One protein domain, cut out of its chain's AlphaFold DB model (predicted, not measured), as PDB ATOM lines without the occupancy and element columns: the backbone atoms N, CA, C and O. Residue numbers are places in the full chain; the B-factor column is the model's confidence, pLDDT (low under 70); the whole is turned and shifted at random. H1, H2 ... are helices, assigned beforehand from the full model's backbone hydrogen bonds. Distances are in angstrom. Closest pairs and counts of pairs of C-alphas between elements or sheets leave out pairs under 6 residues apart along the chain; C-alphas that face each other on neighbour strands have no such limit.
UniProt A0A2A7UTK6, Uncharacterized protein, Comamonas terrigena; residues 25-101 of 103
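Overview. This is residues 25 to 101 of the 103 residues of an uncharacterized protein of Comamonas terrigena (UniProt A0A2A7UTK6). Two long helices, H1 and H4, cross as a lopsided X, and the short helices H3 and H2 follow one another at one end of this pair, H3 packing on residues 40 to 46 of H1 and H2 lying farther out. The other end is drawn out by residues 92 to 101, most of them in H4, which stick out from the body. The printed part has 77 residues with four named helices, in the order H1, H2, H3, H4, and no named strand; its class is all helix. The whole is loose, with a radius of gyration of the C-alphas of 15.3 A, and elongated, spanning 49 by 25 by 22 A.

Arrangement. H1, residues 25 to 46, touches H4, residues 77 to 99, with 19 pairs of C-alphas within 8 A. The closest C-alphas of the two are those of Ala 35 and Tyr 86, 5.0 A apart. They run opposite ways at a steep tilt of 51 degrees. H1 also touches H3, residues 65 to 74, with residues 40 to 46 alone; the closest C-alphas are those of Trp 44 and Tyr 70, 6.0 A apart. These two run opposite ways at a shallow tilt of 33 degrees, only just short of steep. H2, residues 59 to 63, is close to H3 but not clearly touching, with the closest C-alphas, those of Val 61 and Tyr 67, 6.6 A apart. H2 is apart from H1 and from H4. H3 and H4 are close but not clearly touching, with the closest C-alphas, those of Leu 73 and Phe 79, 6.5 A apart; they run the same way at a steep tilt of 62 degrees. In H1, H3 and H4 every O i to N i+4 pair is within hydrogen-bond range; in H2 0 of 1 is, beside 2 of 2 O i to N i+3 pairs.

Along the chain. H1 begins at C-alpha 25, (-27.355, 7.572, 53.726), and runs 31.4 A to C-alpha 46, (-24.825, -23.332, 48.942). H2, from Pro 59 to Ser 63, measures 7.9 A. H3, from Pro 65 to Arg 74, measures 14.3 A. H4, from Pro 77, runs 33.8 A to C-alpha 99 at (-6.506, 5.764, 49.328).

Size, cuts and confidence. The two C-alphas farthest apart are those of Ser 63 and Ala 101, at 49.9 A. Without residues 92 to 101, which stand free, the body spans 39 by 23 by 17 A. The link from H1 to H2, residues 47 to 58, is long; the links from H2 to H3 and from H3 to H4 are tight. The printed part has no cut. The mean pLDDT of the printed part is 80.7, and residues 25 to 27, 54 to 55 and 91 to 101 are under 70.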
ATOM      1  N   VAL A  25     -26.254   8.498  53.401       60.25
ATOM      2  CA  VAL A  25     -27.355   7.572  53.726       60.25
ATOM      3  C   VAL A  25     -27.767   6.739  52.508       60.25
ATOM      4  O   VAL A  25     -27.970   5.534  52.637       60.25
ATOM      5  N   SER A  26     -27.838   7.342  51.316       64.50
ATOM      6  CA  SER A  26     -28.125   6.597  50.082       64.50
ATOM      7  C   SER A  26     -27.001   5.629  49.706       64.50
ATOM      8  O   SER A  26     -27.285   4.511  49.284       64.50
ATOM      9  N   ALA A  27     -25.734   6.016  49.890       67.19
ATOM     10  CA  ALA A  27     -24.595   5.136  49.620       67.19
ATOM     11  C   ALA A  27     -24.532   3.940  50.589       67.19
ATOM     12  O   ALA A  27     -24.218   2.821  50.175       67.19
ATOM     13  N   ASP A  28     -24.870   4.153  51.863       70.69
ATOM     14  CA  ASP A  28     -24.920   3.091  52.871       70.69
ATOM     15  C   ASP A  28     -26.095   2.130  52.612       70.69
ATOM     16  O   ASP A  28     -25.927   0.910  52.625       70.69
ATOM     17  N   ALA A  29     -27.265   2.668  52.242       78.69
ATOM     18  CA  ALA A  29     -28.427   1.872  51.847       78.69
ATOM     19  C   ALA A  29     -28.162   1.028  50.588       78.69
ATOM     20  O   ALA A  29     -28.518  -0.152  50.551       78.69
ATOM     21  N   GLU A  30     -27.495   1.591  49.574       82.31
ATOM     22  CA  GLU A  30     -27.114   0.849  48.367       82.31
ATOM     23  C   GLU A  30     -26.098  -0.258  48.690       82.31
ATOM     24  O   GLU A  30     -26.201  -1.381  48.191       82.31
ATOM     25  N   THR A  31     -25.141   0.032  49.573       82.00
ATOM     26  CA  THR A  31     -24.147  -0.937  50.053       82.00
ATOM     27  C   THR A  31     -24.811  -2.103  50.782       82.00
ATOM     28  O   THR A  31     -24.510  -3.266  50.503       82.00
ATOM     29  N   LEU A  32     -25.768  -1.807  51.661       86.00
ATOM     30  CA  LEU A  32     -26.552  -2.807  52.378       86.00
ATOM     31  C   LEU A  32     -27.426  -3.635  51.427       86.00
ATOM     32  O   LEU A  32     -27.544  -4.849  51.594       86.00
ATOM     33  N   GLN A  33     -28.006  -3.016  50.397       88.19
ATOM     34  CA  GLN A  33     -28.777  -3.732  49.384       88.19
ATOM     35  C   GLN A  33     -27.891  -4.682  48.566       88.19
ATOM     36  O   GLN A  33     -28.257  -5.843  48.373       88.19
ATOM     37  N   LYS A  34     -26.704  -4.236  48.128       88.38
ATOM     38  CA  LYS A  34     -25.747  -5.105  47.425       88.38
ATOM     39  C   LYS A  34     -25.285  -6.265  48.309       88.38
ATOM     40  O   LYS A  34     -25.223  -7.394  47.825       88.38
ATOM     41  N   ALA A  35     -24.997  -6.010  49.587       89.00
ATOM     42  CA  ALA A  35     -24.595  -7.049  50.534       89.00
ATOM     43  C   ALA A  35     -25.697  -8.101  50.739       89.00
ATOM     44  O   ALA A  35     -25.408  -9.295  50.725       89.00
ATOM     45  N   HIS A  36     -26.960  -7.675  50.842       89.75
ATOM     46  CA  HIS A  36     -28.101  -8.589  50.907       89.75
ATOM     47  C   HIS A  36     -28.234  -9.461  49.659       89.75
ATOM     48  O   HIS A  36     -28.398 -10.670  49.786       89.75
ATOM     49  N   VAL A  37     -28.124  -8.875  48.462       90.88
ATOM     50  CA  VAL A  37     -28.198  -9.639  47.206       90.88
ATOM     51  C   VAL A  37     -27.052 -10.649  47.114       90.88
ATOM     52  O   VAL A  37     -27.276 -11.796  46.744       90.88
ATOM     53  N   GLN A  38     -25.830 -10.259  47.484       92.00
ATOM     54  CA  GLN A  38     -24.683 -11.172  47.490       92.00
ATOM     55  C   GLN A  38     -24.856 -12.316  48.494       92.00
ATOM     56  O   GLN A  38     -24.568 -13.466  48.167       92.00
ATOM     57  N   ALA A  39     -25.375 -12.028  49.688       92.56
ATOM     58  CA  ALA A  39     -25.661 -13.055  50.681       92.56
ATOM     59  C   ALA A  39     -26.734 -14.044  50.205       92.56
ATOM     60  O   ALA A  39     -26.562 -15.255  50.342       92.56
ATOM     61  N   ASP A  40     -27.807 -13.534  49.601       90.31
ATOM     62  CA  ASP A  40     -28.886 -14.333  49.018       90.31
ATOM     63  C   ASP A  40     -28.344 -15.266  47.918       90.31
ATOM     64  O   ASP A  40     -28.591 -16.470  47.955       90.31
ATOM     65  N   LEU A  41     -27.488 -14.750  47.022       91.25
ATOM     66  CA  LEU A  41     -26.824 -15.535  45.973       91.25
ATOM     67  C   LEU A  41     -25.856 -16.595  46.524       91.25
ATOM     68  O   LEU A  41     -25.811 -17.712  46.003       91.25
ATOM     69  N   GLU A  42     -25.087 -16.290  47.574       92.00
ATOM     70  CA  GLU A  42     -24.188 -17.273  48.197       92.00
ATOM     71  C   GLU A  42     -24.989 -18.432  48.811       92.00
ATOM     72  O   GLU A  42     -24.628 -19.600  48.650       92.00
ATOM     73  N   LEU A  43     -26.105 -18.131  49.481       92.31
ATOM     74  CA  LEU A  43     -26.974 -19.148  50.077       92.31
ATOM     75  C   LEU A  43     -27.732 -19.936  49.013       92.31
ATOM     76  O   LEU A  43     -27.866 -21.153  49.143       92.31
ATOM     77  N   TRP A  44     -28.163 -19.269  47.941       90.06
ATOM     78  CA  TRP A  44     -28.742 -19.899  46.757       90.06
ATOM     79  C   TRP A  44     -27.782 -20.947  46.174       90.06
ATOM     80  O   TRP A  44     -28.163 -22.096  45.942       90.06
ATOM     81  N   HIS A  45     -26.504 -20.588  46.022       89.62
ATOM     82  CA  HIS A  45     -25.456 -21.504  45.573       89.62
ATOM     83  C   HIS A  45     -25.206 -22.644  46.574       89.62
ATOM     84  O   HIS A  45     -25.218 -23.812  46.185       89.62
ATOM     85  N   LYS A  46     -25.045 -22.337  47.870       89.50
ATOM     86  CA  LYS A  46     -24.825 -23.332  48.942       89.50
ATOM     87  C   LYS A  46     -25.954 -24.354  49.059       89.50
ATOM     88  O   LYS A  46     -25.709 -25.503  49.423       89.50
ATOM     89  N   ALA A  47     -27.184 -23.950  48.758       89.56
ATOM     90  CA  ALA A  47     -28.336 -24.839  48.742       89.56
ATOM     91  C   ALA A  47     -28.373 -25.779  47.523       89.56
ATOM     92  O   ALA A  47     -29.202 -26.684  47.495       89.56
ATOM     93  N   GLY A  48     -27.473 -25.598  46.549       87.31
ATOM     94  CA  GLY A  48     -27.409 -26.389  45.320       87.31
ATOM     95  C   GLY A  48     -28.242 -25.821  44.168       87.31
ATOM     96  O   GLY A  48     -28.359 -26.469  43.132       87.31
ATOM     97  N   MET A  49     -28.790 -24.607  44.296       85.69
ATOM     98  CA  MET A  49     -29.704 -24.044  43.296       85.69
ATOM     99  C   MET A  49     -29.016 -23.344  42.110       85.69
ATOM    100  O   MET A  49     -29.687 -22.733  41.283       85.69
ATOM    101  N   SER A  50     -27.692 -23.447  41.954       80.31
ATOM    102  CA  SER A  50     -26.974 -22.824  40.821       80.31
ATOM    103  C   SER A  50     -27.317 -23.379  39.445       80.31
ATOM    104  O   SER A  50     -27.118 -22.682  38.456       80.31
ATOM    105  N   PHE A  51     -27.827 -24.607  39.377       72.44
ATOM    106  CA  PHE A  51     -28.274 -25.229  38.128       72.44
ATOM    107  C   PHE A  51     -29.800 -25.261  38.009       72.44
ATOM    108  O   PHE A  51     -30.329 -25.782  37.028       72.44
ATOM    109  N   MET A  52     -30.512 -24.726  39.006       70.62
ATOM    110  CA  MET A  52     -31.966 -24.681  38.995       70.62
ATOM    111  C   MET A  52     -32.445 -23.389  38.343       70.62
ATOM    112  O   MET A  52     -31.868 -22.322  38.578       70.62
ATOM    113  N   PRO A  53     -33.506 -23.457  37.530       71.44
ATOM    114  CA  PRO A  53     -34.065 -22.261  36.942       71.44
ATOM    115  C   PRO A  53     -34.746 -21.403  38.021       71.44
ATOM    116  O   PRO A  53     -35.093 -21.881  39.103       71.44
ATOM    117  N   SER A  54     -34.918 -20.110  37.744       69.75
ATOM    118  CA  SER A  54     -35.487 -19.184  38.727       69.75
ATOM    119  C   SER A  54     -36.912 -19.602  39.126       69.75
ATOM    120  O   SER A  54     -37.741 -19.849  38.244       69.75
ATOM    121  N   PRO A  55     -37.262 -19.590  40.427       69.56
ATOM    122  CA  PRO A  55     -38.594 -19.955  40.906       69.56
ATOM    123  C   PRO A  55     -39.672 -18.951  40.477       69.56
ATOM    124  O   PRO A  55     -40.860 -19.238  40.608       69.56
ATOM    125  N   ALA A  56     -39.280 -17.773  39.974       74.12
ATOM    126  CA  ALA A  56     -40.198 -16.826  39.344       74.12
ATOM    127  C   ALA A  56     -40.715 -17.333  37.986       74.12
ATOM    128  O   ALA A  56     -41.827 -16.999  37.592       74.12
ATOM    129  N   GLN A  57     -39.907 -18.130  37.284       73.19
ATOM    130  CA  GLN A  57     -40.240 -18.696  35.976       73.19
ATOM    131  C   GLN A  57     -40.732 -20.147  36.092       73.19
ATOM    132  O   GLN A  57     -41.524 -20.580  35.262       73.19
ATOM    133  N   PHE A  58     -40.296 -20.868  37.130       76.00
ATOM    134  CA  PHE A  58     -40.589 -22.287  37.347       76.00
ATOM    135  C   PHE A  58     -41.041 -22.512  38.799       76.00
ATOM    136  O   PHE A  58     -40.212 -22.757  39.682       76.00
ATOM    137  N   PRO A  59     -42.344 -22.372  39.097       78.25
ATOM    138  CA  PRO A  59     -42.860 -22.471  40.462       78.25
ATOM    139  C   PRO A  59     -42.614 -23.842  41.114       78.25
ATOM    140  O   PRO A  59     -42.535 -23.923  42.339       78.25
ATOM    141  N   GLU A  60     -42.434 -24.904  40.326       79.81
ATOM    142  CA  GLU A  60     -42.094 -26.257  40.775       79.81
ATOM    143  C   GLU A  60     -40.764 -26.332  41.538       79.81
ATOM    144  O   GLU A  60     -40.597 -27.196  42.401       79.81
ATOM    145  N   VAL A  61     -39.852 -25.381  41.304       79.38
ATOM    146  CA  VAL A  61     -38.584 -25.261  42.039       79.38
ATOM    147  C   VAL A  61     -38.847 -25.072  43.532       79.38
ATOM    148  O   VAL A  61     -38.088 -25.587  44.346       79.38
ATOM    149  N   LYS A  62     -39.967 -24.445  43.921       78.25
ATOM    150  CA  LYS A  62     -40.331 -24.260  45.335       78.25
ATOM    151  C   LYS A  62     -40.637 -25.567  46.073       78.25
ATOM    152  O   LYS A  62     -40.540 -25.618  47.296       78.25
ATOM    153  N   SER A  63     -40.987 -26.622  45.340       82.75
ATOM    154  CA  SER A  63     -41.257 -27.954  45.893       82.75
ATOM    155  C   SER A  63     -39.992 -28.806  46.033       82.75
ATOM    156  O   SER A  63     -40.043 -29.885  46.628       82.75
ATOM    157  N   SER A  64     -38.863 -28.339  45.495       85.44
ATOM    158  CA  SER A  64     -37.597 -29.065  45.524       85.44
ATOM    159  C   SER A  64     -36.994 -29.124  46.939       85.44
ATOM    160  O   SER A  64     -37.172 -28.202  47.749       85.44
ATOM    161  N   PRO A  65     -36.281 -30.210  47.285       87.88
ATOM    162  CA  PRO A  65     -35.557 -30.288  48.550       87.88
ATOM    163  C   PRO A  65     -34.469 -29.207  48.676       87.88
ATOM    164  O   PRO A  65     -34.236 -28.716  49.781       87.88
ATOM    165  N   GLU A  66     -33.861 -28.790  47.567       88.12
ATOM    166  CA  GLU A  66     -32.860 -27.724  47.490       88.12
ATOM    167  C   GLU A  66     -33.458 -26.371  47.891       88.12
ATOM    168  O   GLU A  66     -32.892 -25.665  48.728       88.12
ATOM    169  N   TYR A  67     -34.650 -26.037  47.385       87.69
ATOM    170  CA  TYR A  67     -35.335 -24.798  47.755       87.69
ATOM    171  C   TYR A  67     -35.710 -24.763  49.239       87.69
ATOM    172  O   TYR A  67     -35.527 -23.743  49.903       87.69
ATOM    173  N   ARG A  68     -36.151 -25.891  49.814       89.62
ATOM    174  CA  ARG A  68     -36.386 -25.973  51.269       89.62
ATOM    175  C   ARG A  68     -35.109 -25.742  52.072       89.62
ATOM    176  O   ARG A  68     -35.152 -25.079  53.106       89.62
ATOM    177  N   ARG A  69     -33.975 -26.269  51.604       90.25
ATOM    178  CA  ARG A  69     -32.670 -26.053  52.241       90.25
ATOM    179  C   ARG A  69     -32.258 -24.584  52.184       90.25
ATOM    180  O   ARG A  69     -31.780 -24.046  53.176       90.25
ATOM    181  N   TYR A  70     -32.478 -23.933  51.047       91.56
ATOM    182  CA  TYR A  70     -32.260 -22.500  50.894       91.56
ATOM    183  C   TYR A  70     -33.126 -21.675  51.842       91.56
ATOM    184  O   TYR A  70     -32.593 -20.825  52.545       91.56
ATOM    185  N   GLU A  71     -34.425 -21.963  51.937       91.06
ATOM    186  CA  GLU A  71     -35.318 -21.270  52.870       91.06
ATOM    187  C   GLU A  71     -34.855 -21.432  54.327       91.06
ATOM    188  O   GLU A  71     -34.879 -20.472  55.092       91.06
ATOM    189  N   GLN A  72     -34.365 -22.612  54.720       92.06
ATOM    190  CA  GLN A  72     -33.794 -22.821  56.057       92.06
ATOM    191  C   GLN A  72     -32.526 -21.989  56.292       92.06
ATOM    192  O   GLN A  72     -32.350 -21.421  57.368       92.06
ATOM    193  N   LEU A  73     -31.647 -21.905  55.291       91.44
ATOM    194  CA  LEU A  73     -30.415 -21.119  55.357       91.44
ATOM    195  C   LEU A  73     -30.698 -19.609  55.389       91.44
ATOM    196  O   LEU A  73     -30.084 -18.881  56.168       91.44
ATOM    197  N   ARG A  74     -31.650 -19.153  54.572       91.00
ATOM    198  CA  ARG A  74     -32.051 -17.752  54.430       91.00
ATOM    199  C   ARG A  74     -32.792 -17.219  55.652       91.00
ATOM    200  O   ARG A  74     -32.567 -16.084  56.052       91.00
ATOM    201  N   ASN A  75     -33.659 -18.031  56.251       91.38
ATOM    202  CA  ASN A  75     -34.380 -17.664  57.472       91.38
ATOM    203  C   ASN A  75     -33.563 -17.945  58.752       91.38
ATOM    204  O   ASN A  75     -34.036 -17.684  59.857       91.38
ATOM    205  N   GLY A  76     -32.352 -18.496  58.616       91.81
ATOM    206  CA  GLY A  76     -31.453 -18.823  59.720       91.81
ATOM    207  C   GLY A  76     -30.376 -17.760  59.985       91.81
ATOM    208  O   GLY A  76     -30.271 -16.763  59.268       91.81
ATOM    209  N   PRO A  77     -29.512 -17.988  60.995       91.31
ATOM    210  CA  PRO A  77     -28.400 -17.084  61.310       91.31
ATOM    211  C   PRO A  77     -27.385 -16.968  60.163       91.31
ATOM    212  O   PRO A  77     -26.786 -15.908  59.989       91.31
ATOM    213  N   ALA A  78     -27.282 -18.003  59.322       89.62
ATOM    214  CA  ALA A  78     -26.384 -18.043  58.171       89.62
ATOM    215  C   ALA A  78     -26.591 -16.862  57.208       89.62
ATOM    216  O   ALA A  78     -25.625 -16.388  56.609       89.62
ATOM    217  N   PHE A  79     -27.821 -16.353  57.074       90.69
ATOM    218  CA  PHE A  79     -28.094 -15.157  56.277       90.69
ATOM    219  C   PHE A  79     -27.416 -13.922  56.851       90.69
ATOM    220  O   PHE A  79     -26.647 -13.274  56.148       90.69
ATOM    221  N   GLN A  80     -27.618 -13.648  58.136       89.62
ATOM    222  CA  GLN A  80     -27.046 -12.466  58.775       89.62
ATOM    223  C   GLN A  80     -25.517 -12.521  58.835       89.62
ATOM    224  O   GLN A  80     -24.856 -11.511  58.602       89.62
ATOM    225  N   GLU A  81     -24.943 -13.703  59.065       91.62
ATOM    226  CA  GLU A  81     -23.491 -13.909  59.018       91.62
ATOM    227  C   GLU A  81     -22.922 -13.610  57.624       91.62
ATOM    228  O   GLU A  81     -21.891 -12.947  57.481       91.62
ATOM    229  N   THR A  82     -23.623 -14.052  56.579       91.00
ATOM    230  CA  THR A  82     -23.204 -13.833  55.193       91.00
ATOM    231  C   THR A  82     -23.385 -12.366  54.784       91.00
ATOM    232  O   THR A  82     -22.499 -11.793  54.152       91.00
ATOM    233  N   VAL A  83     -24.471 -11.708  55.203       91.50
ATOM    234  CA  VAL A  83     -24.677 -10.264  54.997       91.50
ATOM    235  C   VAL A  83     -23.563  -9.463  55.668       91.50
ATOM    236  O   VAL A  83     -22.944  -8.624  55.014       91.50
ATOM    237  N   ALA A  84     -23.237  -9.757  56.931       89.62
ATOM    238  CA  ALA A  84     -22.161  -9.085  57.660       89.62
ATOM    239  C   ALA A  84     -20.794  -9.256  56.975       89.62
ATOM    240  O   ALA A  84     -20.039  -8.288  56.841       89.62
ATOM    241  N   LYS A  85     -20.498 -10.459  56.462       90.25
ATOM    242  CA  LYS A  85     -19.300 -10.735  55.652       90.25
ATOM    243  C   LYS A  85     -19.226  -9.817  54.426       90.25
ATOM    244  O   LYS A  85     -18.178  -9.218  54.176       90.25
ATOM    245  N   TYR A  86     -20.319  -9.675  53.677       88.38
ATOM    246  CA  TYR A  86     -20.340  -8.825  52.484       88.38
ATOM    247  C   TYR A  86     -20.335  -7.330  52.815       88.38
ATOM    248  O   TYR A  86     -19.673  -6.568  52.117       88.38
ATOM    249  N   MET A  87     -20.965  -6.898  53.909       86.06
ATOM    250  CA  MET A  87     -20.864  -5.509  54.374       86.06
ATOM    251  C   MET A  87     -19.416  -5.127  54.727       86.06
ATOM    252  O   MET A  87     -18.940  -4.069  54.310       86.06
ATOM    253  N   GLY A  88     -18.683  -6.006  55.423       80.69
ATOM    254  CA  GLY A  88     -17.266  -5.790  55.741       80.69
ATOM    255  C   GLY A  88     -16.363  -5.756  54.500       80.69
ATOM    256  O   GLY A  88     -15.461  -4.918  54.402       80.69
ATOM    257  N   ALA A  89     -16.632  -6.614  53.511       77.50
ATOM    258  CA  ALA A  89     -15.902  -6.623  52.240       77.50
ATOM    259  C   ALA A  89     -16.117  -5.333  51.421       77.50
ATOM    260  O   ALA A  89     -15.160  -4.783  50.864       77.50
ATOM    261  N   VAL A  90     -17.349  -4.810  51.380       71.75
ATOM    262  CA  VAL A  90     -17.663  -3.573  50.646       71.75
ATOM    263  C   VAL A  90     -17.007  -2.357  51.312       71.75
ATOM    264  O   VAL A  90     -16.407  -1.540  50.613       71.75
ATOM    265  N   GLN A  91     -17.014  -2.268  52.648       67.81
ATOM    266  CA  GLN A  91     -16.311  -1.194  53.371       67.81
ATOM    267  C   GLN A  91     -14.793  -1.226  53.153       67.81
ATOM    268  O   GLN A  91     -14.172  -0.176  52.976       67.81
ATOM    269  N   THR A  92     -14.192  -2.419  53.119       65.50
ATOM    270  CA  THR A  92     -12.749  -2.577  52.864       65.50
ATOM    271  C   THR A  92     -12.377  -2.073  51.465       65.50
ATOM    272  O   THR A  92     -11.406  -1.334  51.304       65.50
ATOM    273  N   THR A  93     -13.206  -2.393  50.469       64.38
ATOM    274  CA  THR A  93     -12.994  -1.987  49.071       64.38
ATOM    275  C   THR A  93     -13.200  -0.480  48.876       64.38
ATOM    276  O   THR A  93     -12.387   0.174  48.222       64.38
ATOM    277  N   ALA A  94     -14.232   0.107  49.497       63.09
ATOM    278  CA  ALA A  94     -14.470   1.552  49.460       63.09
ATOM    279  C   ALA A  94     -13.293   2.348  50.053       63.09
ATOM    280  O   ALA A  94     -12.879   3.367  49.498       63.09
ATOM    281  N   ARG A  95     -12.698   1.846  51.143       59.88
ATOM    282  CA  ARG A  95     -11.557   2.487  51.811       59.88
ATOM    283  C   ARG A  95     -10.266   2.400  50.993       59.88
ATOM    284  O   ARG A  95      -9.493   3.355  50.984       59.88
ATOM    285  N   GLN A  96     -10.041   1.296  50.277       58.16
ATOM    286  CA  GLN A  96      -8.898   1.158  49.363       58.16
ATOM    287  C   GLN A  96      -9.020   2.062  48.127       58.16
ATOM    288  O   GLN A  96      -8.031   2.686  47.753       58.16
ATOM    289  N   GLY A  97     -10.215   2.206  47.545       58.31
ATOM    290  CA  GLY A  97     -10.431   3.092  46.392       58.31
ATOM    291  C   GLY A  97     -10.197   4.579  46.697       58.31
ATOM    292  O   GLY A  97      -9.708   5.314  45.842       58.31
ATOM    293  N   GLN A  98     -10.480   5.021  47.929       53.59
ATOM    294  CA  GLN A  98     -10.198   6.393  48.379       53.59
ATOM    295  C   GLN A  98      -8.706   6.652  48.652       53.59
ATOM    296  O   GLN A  98      -8.246   7.778  48.471       53.59
ATOM    297  N   ALA A  99      -7.941   5.633  49.059       53.81
ATOM    298  CA  ALA A  99      -6.506   5.764  49.328       53.81
ATOM    299  C   ALA A  99      -5.667   5.908  48.044       53.81
ATOM    300  O   ALA A  99      -4.615   6.538  48.067       53.81
ATOM    301  N   THR A 100      -6.138   5.372  46.917       56.00
ATOM    302  CA  THR A 100      -5.469   5.483  45.609       56.00
ATOM    303  C   THR A 100      -5.851   6.735  44.810       56.00
ATOM    304  O   THR A 100      -5.291   6.957  43.742       56.00
ATOM    305  N   ALA A 101      -6.803   7.542  45.292       52.19
ATOM    306  CA  ALA A 101      -7.358   8.697  44.574       52.19
ATOM    307  C   ALA A 101      -6.870  10.068  45.091       52.19
ATOM    308  O   ALA A 101      -7.472  11.089  44.763       52.19
TER     309      ALA A 101